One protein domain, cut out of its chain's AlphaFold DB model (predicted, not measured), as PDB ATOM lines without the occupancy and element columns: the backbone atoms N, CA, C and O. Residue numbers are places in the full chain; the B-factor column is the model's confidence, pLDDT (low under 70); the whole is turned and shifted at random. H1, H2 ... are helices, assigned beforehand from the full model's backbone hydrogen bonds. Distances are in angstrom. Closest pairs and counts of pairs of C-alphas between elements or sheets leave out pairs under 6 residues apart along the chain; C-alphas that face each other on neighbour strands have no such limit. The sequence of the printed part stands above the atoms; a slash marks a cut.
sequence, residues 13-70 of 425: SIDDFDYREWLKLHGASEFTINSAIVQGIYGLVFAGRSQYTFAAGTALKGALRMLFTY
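This is residues 13 to 70 of the 425 residues of an uncharacterized protein of Leptospira interrogans serovar Bataviae str. HAI135 (UniProt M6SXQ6). The longest helix, H4, and the short H1 meet at their first residues nearly at a right angle, making an L; H2 packs on H1, and H3 comes close to H1, H2 and the first half of H4. A long loop, residues 44 to 55, swings out from the end of H3 and comes back to the start of H4, while residues 64 to 70, the far end of H4 and the residue after it, stick out as a short arm. The printed part has 58 residues with four named helices, H1, H2, H3 and H4 in that order along the chain, and no named strand; its class is all helix. The whole is compact, with a radius of gyration of the C-alphas of 10.8 A, and spans 29 by 23 by 20 A.

H4 runs from Ala 56 to Thr 69, 19.1 A from first to last C-alpha; C-alpha 56 is at (33.814, 31.362, 94.434) and C-alpha 69 at (24.097, 44.323, 84.324). H1 is residues 19 to 25, 9.9 A long, and begins with C-alpha 19 at (31.608, 30.144, 97.340). H3 is residues 36 to 43, 9.8 A long. H2 is the four residues 30 to 33.

H4 touches H1 with residues 56 to 60 alone, and the closest C-alphas, those of Tyr 19 and Ala 56, are 3.8 A apart. Their lines stand about perpendicular, at 76 degrees. H1 also touches H2, where the C-alphas of Arg 20 and Ile 33 are the closest, at 5.9 A. H3 is close to H4 but not clearly touching it, with the C-alphas of Ile 41 and Ala 59 the closest at 6.9 A; they run opposite ways at a steep tilt of 69 degrees, only just short of about perpendicular. H3 is likewise close to H1 but not clearly touching, the closest C-alphas being those of Arg 20 and Val 38 at 7.9 A, and the two run opposite ways at a steep tilt of 45 degrees. H2 and H3 are close but not clearly touching, with the C-alphas of Thr 32 and Val 38 the closest at 7.5 A. H2 and H4 are apart. In H1 and H4 every O i to N i+4 pair is within hydrogen-bond range, in H3 3 of 4 are, and H2 is too short for such a pair.

The two C-alphas farthest apart are those of Gln 51, in the loop, and Thr 69, at 29.0 A. The printed part has no cut. The links from H1 to H2 and from H2 to H3 are tight, and the link from H3 to H4, 12 residues, is long. The mean pLDDT of the printed part is 95.1, and no printed residue is under 70.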
ATOM      1  N   SER A  13      41.067  34.260  90.562       96.62
ATOM      2  CA  SER A  13      42.053  34.181  91.650       96.62
ATOM      3  C   SER A  13      41.505  33.617  92.965       96.62
ATOM      4  O   SER A  13      42.283  33.337  93.874       96.62
ATOM      5  N   ILE A  14      40.181  33.501  93.104       97.75
ATOM      6  CA  ILE A  14      39.520  32.913  94.279       97.75
ATOM      7  C   ILE A  14      38.752  31.627  93.939       97.75
ATOM      8  O   ILE A  14      38.050  31.096  94.795       97.75
ATOM      9  N   ASP A  15      38.891  31.096  92.720       97.50
ATOM     10  CA  ASP A  15      38.165  29.892  92.288       97.50
ATOM     11  C   ASP A  15      38.642  28.603  92.973       97.50
ATOM     12  O   ASP A  15      37.945  27.593  92.908       97.50
ATOM     13  N   ASP A  16      39.780  28.621  93.677       97.56
ATOM     14  CA  ASP A  16      40.230  27.501  94.518       97.56
ATOM     15  C   ASP A  16      39.368  27.321  95.793       97.56
ATOM     16  O   ASP A  16      39.470  26.292  96.466       97.56
ATOM     17  N   PHE A  17      38.482  28.275  96.107       98.19
ATOM     18  CA  PHE A  17      37.489  28.163  97.180       98.19
ATOM     19  C   PHE A  17      36.108  27.796  96.637       98.19
ATOM     20  O   PHE A  17      35.696  28.254  95.568       98.19
ATOM     21  N   ASP A  18      35.343  27.041  97.425       98.25
ATOM     22  CA  ASP A  18      33.888  27.037  97.271       98.25
ATOM     23  C   ASP A  18      33.300  28.399  97.696       98.25
ATOM     24  O   ASP A  18      33.816  29.062  98.600       98.25
ATOM     25  N   TYR A  19      32.210  28.837  97.066       98.06
ATOM     26  CA  TYR A  19      31.608  30.144  97.340       98.06
ATOM     27  C   TYR A  19      31.209  30.321  98.815       98.06
ATOM     28  O   TYR A  19      31.459  31.380  99.397       98.06
ATOM     29  N   ARG A  20      30.671  29.282  99.468       97.81
ATOM     30  CA  ARG A  20      30.342  29.319 100.904       97.81
ATOM     31  C   ARG A  20      31.598  29.365 101.771       97.81
ATOM     32  O   ARG A  20      31.623  30.115 102.748       97.81
ATOM     33  N   GLU A  21      32.636  28.608 101.405       97.88
ATOM     34  CA  GLU A  21      33.944  28.640 102.079       97.88
ATOM     35  C   GLU A  21      34.541  30.055 102.043       97.88
ATOM     36  O   GLU A  21      34.953  30.583 103.077       97.88
ATOM     37  N   TRP A  22      34.512  30.703 100.876       98.19
ATOM     38  CA  TRP A  22      35.021  32.061 100.697       98.19
ATOM     39  C   TRP A  22      34.213  33.098 101.489       98.19
ATOM     40  O   TRP A  22      34.790  33.941 102.174       98.19
ATOM     41  N   LEU A  23      32.877  33.018 101.478       98.00
ATOM     42  CA  LEU A  23      32.032  33.900 102.293       98.00
ATOM     43  C   LEU A  23      32.345  33.765 103.790       98.00
ATOM     44  O   LEU A  23      32.460  34.773 104.491       98.00
ATOM     45  N   LYS A  24      32.517  32.531 104.278       97.88
ATOM     46  CA  LYS A  24      32.866  32.252 105.677       97.88
ATOM     47  C   LYS A  24      34.222  32.832 106.059       97.88
ATOM     48  O   LYS A  24      34.345  33.435 107.124       97.88
ATOM     49  N   LEU A  25      35.217  32.683 105.183       97.44
ATOM     50  CA  LEU A  25      36.558  33.239 105.373       97.44
ATOM     51  C   LEU A  25      36.523  34.763 105.580       97.44
ATOM     52  O   LEU A  25      37.307  35.293 106.361       97.44
ATOM     53  N   HIS A  26      35.567  35.448 104.943       97.19
ATOM     54  CA  HIS A  26      35.363  36.899 105.040       97.19
ATOM     55  C   HIS A  26      34.292  37.320 106.059       97.19
ATOM     56  O   HIS A  26      33.772  38.434 105.997       97.19
ATOM     57  N   GLY A  27      33.968  36.451 107.022       97.19
ATOM     58  CA  GLY A  27      33.137  36.797 108.177       97.19
ATOM     59  C   GLY A  27      31.626  36.702 107.956       97.19
ATOM     60  O   GLY A  27      30.863  37.187 108.794       97.19
ATOM     61  N   ALA A  28      31.161  36.079 106.866       97.56
ATOM     62  CA  ALA A  28      29.740  35.779 106.718       97.56
ATOM     63  C   ALA A  28      29.278  34.808 107.817       97.56
ATOM     64  O   ALA A  28      29.929  33.804 108.106       97.56
ATOM     65  N   SER A  29      28.126  35.101 108.422       97.69
ATOM     66  CA  SER A  29      27.534  34.231 109.439       97.69
ATOM     67  C   SER A  29      27.036  32.911 108.838       97.69
ATOM     68  O   SER A  29      26.686  32.853 107.657       97.69
ATOM     69  N   GLU A  30      26.892  31.874 109.668       96.31
ATOM     70  CA  GLU A  30      26.243  30.616 109.261       96.31
ATOM     71  C   GLU A  30      24.822  30.847 108.724       96.31
ATOM     72  O   GLU A  30      24.394  30.173 107.789       96.31
ATOM     73  N   PHE A  31      24.100  31.840 109.253       96.44
ATOM     74  CA  PHE A  31      22.780  32.216 108.746       96.44
ATOM     75  C   PHE A  31      22.852  32.765 107.313       96.44
ATOM     76  O   PHE A  31      22.062  32.380 106.455       96.44
ATOM     77  N   THR A  32      23.819  33.644 107.037       95.69
ATOM     78  CA  THR A  32      24.029  34.227 105.704       95.69
ATOM     79  C   THR A  32      24.429  33.160 104.701       95.69
ATOM     80  O   THR A  32      23.842  33.086 103.621       95.69
ATOM     81  N   ILE A  33      25.401  32.322 105.068       95.62
ATOM     82  CA  ILE A  33      25.888  31.244 104.215       95.62
ATOM     83  C   ILE A  33      24.714  30.332 103.874       95.62
ATOM     84  O   ILE A  33      24.431  30.144 102.702       95.62
ATOM     85  N   ASN A  34      23.937  29.860 104.847       92.50
ATOM     86  CA  ASN A  34      22.815  28.942 104.615       92.50
ATOM     87  C   ASN A  34      21.508  29.615 104.142       92.50
ATOM     88  O   ASN A  34      20.453  28.982 104.155       92.50
ATOM     89  N   SER A  35      21.554  30.882 103.723       94.25
ATOM     90  CA  SER A  35      20.369  31.614 103.267       94.25
ATOM     91  C   SER A  35      19.877  31.152 101.890       94.25
ATOM     92  O   SER A  35      20.646  30.659 101.063       94.25
ATOM     93  N   ALA A  36      18.593  31.398 101.608       91.75
ATOM     94  CA  ALA A  36      17.991  31.131 100.301       91.75
ATOM     95  C   ALA A  36      18.663  31.914  99.155       91.75
ATOM     96  O   ALA A  36      18.693  31.435  98.029       91.75
ATOM     97  N   ILE A  37      19.242  33.089  99.433       91.12
ATOM     98  CA  ILE A  37      19.954  33.894  98.425       91.12
ATOM     99  C   ILE A  37      21.234  33.182  97.983       91.12
ATOM    100  O   ILE A  37      21.481  33.042  96.787       91.12
ATOM    101  N   VAL A  38      22.036  32.703  98.941       95.00
ATOM    102  CA  VAL A  38      23.250  31.940  98.625       95.00
ATOM    103  C   VAL A  38      22.875  30.605  97.992       95.00
ATOM    104  O   VAL A  38      23.487  30.224  97.002       95.00
ATOM    105  N   GLN A  39      21.839  29.923  98.493       94.69
ATOM    106  CA  GLN A  39      21.366  28.675  97.890       94.69
ATOM    107  C   GLN A  39      20.891  28.864  96.442       94.69
ATOM    108  O   GLN A  39      21.221  28.041  95.593       94.69
ATOM    109  N   GLY A  40      20.225  29.982  96.138       93.00
ATOM    110  CA  GLY A  40      19.803  30.344  94.784       93.00
ATOM    111  C   GLY A  40      20.953  30.348  93.784       93.00
ATOM    112  O   GLY A  40      20.800  29.850  92.673       93.00
ATOM    113  N   ILE A  41      22.130  30.826  94.195       94.69
ATOM    114  CA  ILE A  41      23.326  30.862  93.342       94.69
ATOM    115  C   ILE A  41      23.810  29.446  92.987       94.69
ATOM    116  O   ILE A  41      24.225  29.222  91.854       94.69
ATOM    117  N   TYR A  42      23.716  28.484  93.911       95.38
ATOM    118  CA  TYR A  42      24.041  27.077  93.633       95.38
ATOM    119  C   TYR A  42      22.966  26.395  92.777       95.38
ATOM    120  O   TYR A  42      23.297  25.603  91.892       95.38
ATOM    121  N   GLY A  43      21.690  26.726  93.011       93.06
ATOM    122  CA  GLY A  43      20.559  26.201  92.238       93.06
ATOM    123  C   GLY A  43      20.624  26.576  90.755       93.06
ATOM    124  O   GLY A  43      20.358  25.737  89.903       93.06
ATOM    125  N   LEU A  44      21.086  27.793  90.431       92.19
ATOM    126  CA  LEU A  44      21.257  28.256  89.042       92.19
ATOM    127  C   LEU A  44      22.222  27.403  88.210       92.19
ATOM    128  O   LEU A  44      22.175  27.466  86.985       92.19
ATOM    129  N   VAL A  45      23.104  26.645  88.864       94.06
ATOM    130  CA  VAL A  45      24.121  25.822  88.204       94.06
ATOM    131  C   VAL A  45      24.029  24.344  88.578       94.06
ATOM    132  O   VAL A  45      25.029  23.634  88.497       94.06
ATOM    133  N   PHE A  46      22.860  23.883  89.036       95.00
ATOM    134  CA  PHE A  46      22.625  22.488  89.433       95.00
ATOM    135  C   PHE A  46      23.675  21.930  90.414       95.00
ATOM    136  O   PHE A  46      23.959  20.733  90.430       95.00
ATOM    137  N   ALA A  47      24.264  22.784  91.258       93.88
ATOM    138  CA  ALA A  47      25.236  22.341  92.257       93.88
ATOM    139  C   ALA A  47      24.560  21.719  93.499       93.88
ATOM    140  O   ALA A  47      25.229  21.155  94.369       93.88
ATOM    141  N   GLY A  48      23.230  21.809  93.578       90.44
ATOM    142  CA  GLY A  48      22.442  21.369  94.723       90.44
ATOM    143  C   GLY A  48      22.770  22.153  95.995       90.44
ATOM    144  O   GLY A  48      23.402  23.209  95.985       90.44
ATOM    145  N   ARG A  49      22.315  21.648  97.133       87.06
ATOM    146  CA  ARG A  49      22.446  22.270  98.451       87.06
ATOM    147  C   ARG A  49      23.785  21.957  99.081       87.06
ATOM    148  O   ARG A  49      24.382  22.807  99.736       87.06
ATOM    149  N   SER A  50      24.240  20.730  98.874       87.88
ATOM    150  CA  SER A  50      25.521  20.226  99.363       87.88
ATOM    151  C   SER A  50      26.129  19.173  98.437       87.88
ATOM    152  O   SER A  50      27.045  18.467  98.850       87.88
ATOM    153  N   GLN A  51      25.587  19.009  97.225       91.94
ATOM    154  CA  GLN A  51      25.996  17.942  96.311       91.94
ATOM    155  C   GLN A  51      27.321  18.284  95.624       91.94
ATOM    156  O   GLN A  51      28.217  17.444  95.560       91.94
ATOM    157  N   TYR A  52      27.461  19.529  95.168       94.88
ATOM    158  CA  TYR A  52      28.638  20.010  94.459       94.88
ATOM    159  C   TYR A  52      29.087  21.375  94.981       94.88
ATOM    160  O   TYR A  52      28.304  22.175  95.494       94.88
ATOM    161  N   THR A  53      30.383  21.637  94.839       97.00
ATOM    162  CA  THR A  53      30.954  22.960  95.119       97.00
ATOM    163  C   THR A  53      30.709  23.907  93.951       97.00
ATOM    164  O   THR A  53      30.486  23.467  92.823       97.00
ATOM    165  N   PHE A  54      30.820  25.208  94.208       97.75
ATOM    166  CA  PHE A  54      30.805  26.234  93.172       97.75
ATOM    167  C   PHE A  54      31.982  27.188  93.378       97.75
ATOM    168  O   PHE A  54      32.094  27.815  94.431       97.75
ATOM    169  N   ALA A  55      32.867  27.278  92.386       98.12
ATOM    170  CA  ALA A  55      34.048  28.131  92.404       98.12
ATOM    171  C   ALA A  55      33.672  29.585  92.744       98.12
ATOM    172  O   ALA A  55      32.831  30.200  92.078       98.12
ATOM    173  N   ALA A  56      34.269  30.121  93.812       98.12
ATOM    174  CA  ALA A  56      33.814  31.362  94.434       98.12
ATOM    175  C   ALA A  56      33.883  32.578  93.500       98.12
ATOM    176  O   ALA A  56      33.005  33.442  93.546       98.12
ATOM    177  N   GLY A  57      34.899  32.643  92.641       97.31
ATOM    178  CA  GLY A  57      35.079  33.710  91.665       97.31
ATOM    179  C   GLY A  57      34.006  33.678  90.595       97.31
ATOM    180  O   GLY A  57      33.362  34.695  90.339       97.31
ATOM    181  N   THR A  58      33.753  32.499  90.035       97.00
ATOM    182  CA  THR A  58      32.682  32.277  89.056       97.00
ATOM    183  C   THR A  58      31.307  32.613  89.647       97.00
ATOM    184  O   THR A  58      30.551  33.374  89.036       97.00
ATOM    185  N   ALA A  59      31.005  32.131  90.857       97.25
ATOM    186  CA  ALA A  59      29.754  32.423  91.560       97.25
ATOM    187  C   ALA A  59      29.566  33.929  91.802       97.25
ATOM    188  O   ALA A  59      28.522  34.502  91.481       97.25
ATOM    189  N   LEU A  60      30.605  34.595  92.315       96.44
ATOM    190  CA  LEU A  60      30.584  36.027  92.594       96.44
ATOM    191  C   LEU A  60      30.446  36.857  91.310       96.44
ATOM    192  O   LEU A  60      29.635  37.783  91.268       96.44
ATOM    193  N   LYS A  61      31.193  36.515  90.254       95.56
ATOM    194  CA  LYS A  61      31.116  37.170  88.939       95.56
ATOM    195  C   LYS A  61      29.705  37.052  88.364       95.56
ATOM    196  O   LYS A  61      29.138  38.059  87.944       95.56
ATOM    197  N   GLY A  62      29.115  35.854  88.400       94.25
ATOM    198  CA  GLY A  62      27.734  35.610  87.975       94.25
ATOM    199  C   GLY A  62      26.723  36.449  88.763       94.25
ATOM    200  O   GLY A  62      25.932  37.180  88.166       94.25
ATOM    201  N   ALA A  63      26.806  36.429  90.096       94.00
ATOM    202  CA  ALA A  63      25.918  37.196  90.970       94.00
ATOM    203  C   ALA A  63      25.997  38.712  90.715       94.00
ATOM    204  O   ALA A  63      24.967  39.374  90.570       94.00
ATOM    205  N   LEU A  64      27.208  39.270  90.598       93.88
ATOM    206  CA  LEU A  64      27.403  40.693  90.306       93.88
ATOM    207  C   LEU A  64      26.858  41.075  88.927       93.88
ATOM    208  O   LEU A  64      26.244  42.132  88.783       93.88
ATOM    209  N   ARG A  65      27.040  40.221  87.914       92.00
ATOM    210  CA  ARG A  65      26.478  40.460  86.579       92.00
ATOM    211  C   ARG A  65      24.954  40.459  86.606       92.00
ATOM    212  O   ARG A  65      24.357  41.384  86.055       92.00
ATOM    213  N   MET A  66      24.327  39.492  87.274       90.69
ATOM    214  CA  MET A  66      22.869  39.468  87.421       90.69
ATOM    215  C   MET A  66      22.347  40.718  88.135       90.69
ATOM    216  O   MET A  66      21.345  41.278  87.708       90.69
ATOM    217  N   LEU A  67      23.041  41.194  89.175       91.44
ATOM    218  CA  LEU A  67      22.597  42.345  89.963       91.44
ATOM    219  C   LEU A  67      22.805  43.692  89.254       91.44
ATOM    220  O   LEU A  67      21.940  44.562  89.328       91.44
ATOM    221  N   PHE A  68      23.944  43.882  88.583       93.69
ATOM    222  CA  PHE A  68      24.359  45.196  88.078       93.69
ATOM    223  C   PHE A  68      24.273  45.356  86.558       93.69
ATOM    224  O   PHE A  68      24.448  46.468  86.063       93.69
ATOM    225  N   THR A  69      24.038  44.278  85.800       92.56
ATOM    226  CA  THR A  69      24.097  44.323  84.324       92.56
ATOM    227  C   THR A  69      22.844  43.808  83.619       92.56
ATOM    228  O   THR A  69      22.816  43.787  82.385       92.56
ATOM    229  N   TYR A  70      21.795  43.433  84.362       89.44
ATOM    230  CA  TYR A  70      20.511  43.076  83.761       89.44
ATOM    231  C   TYR A  70      19.902  44.275  83.017       89.44
ATOM    232  O   TYR A  70      20.109  45.437  83.372       89.44
TER     233      TYR A  70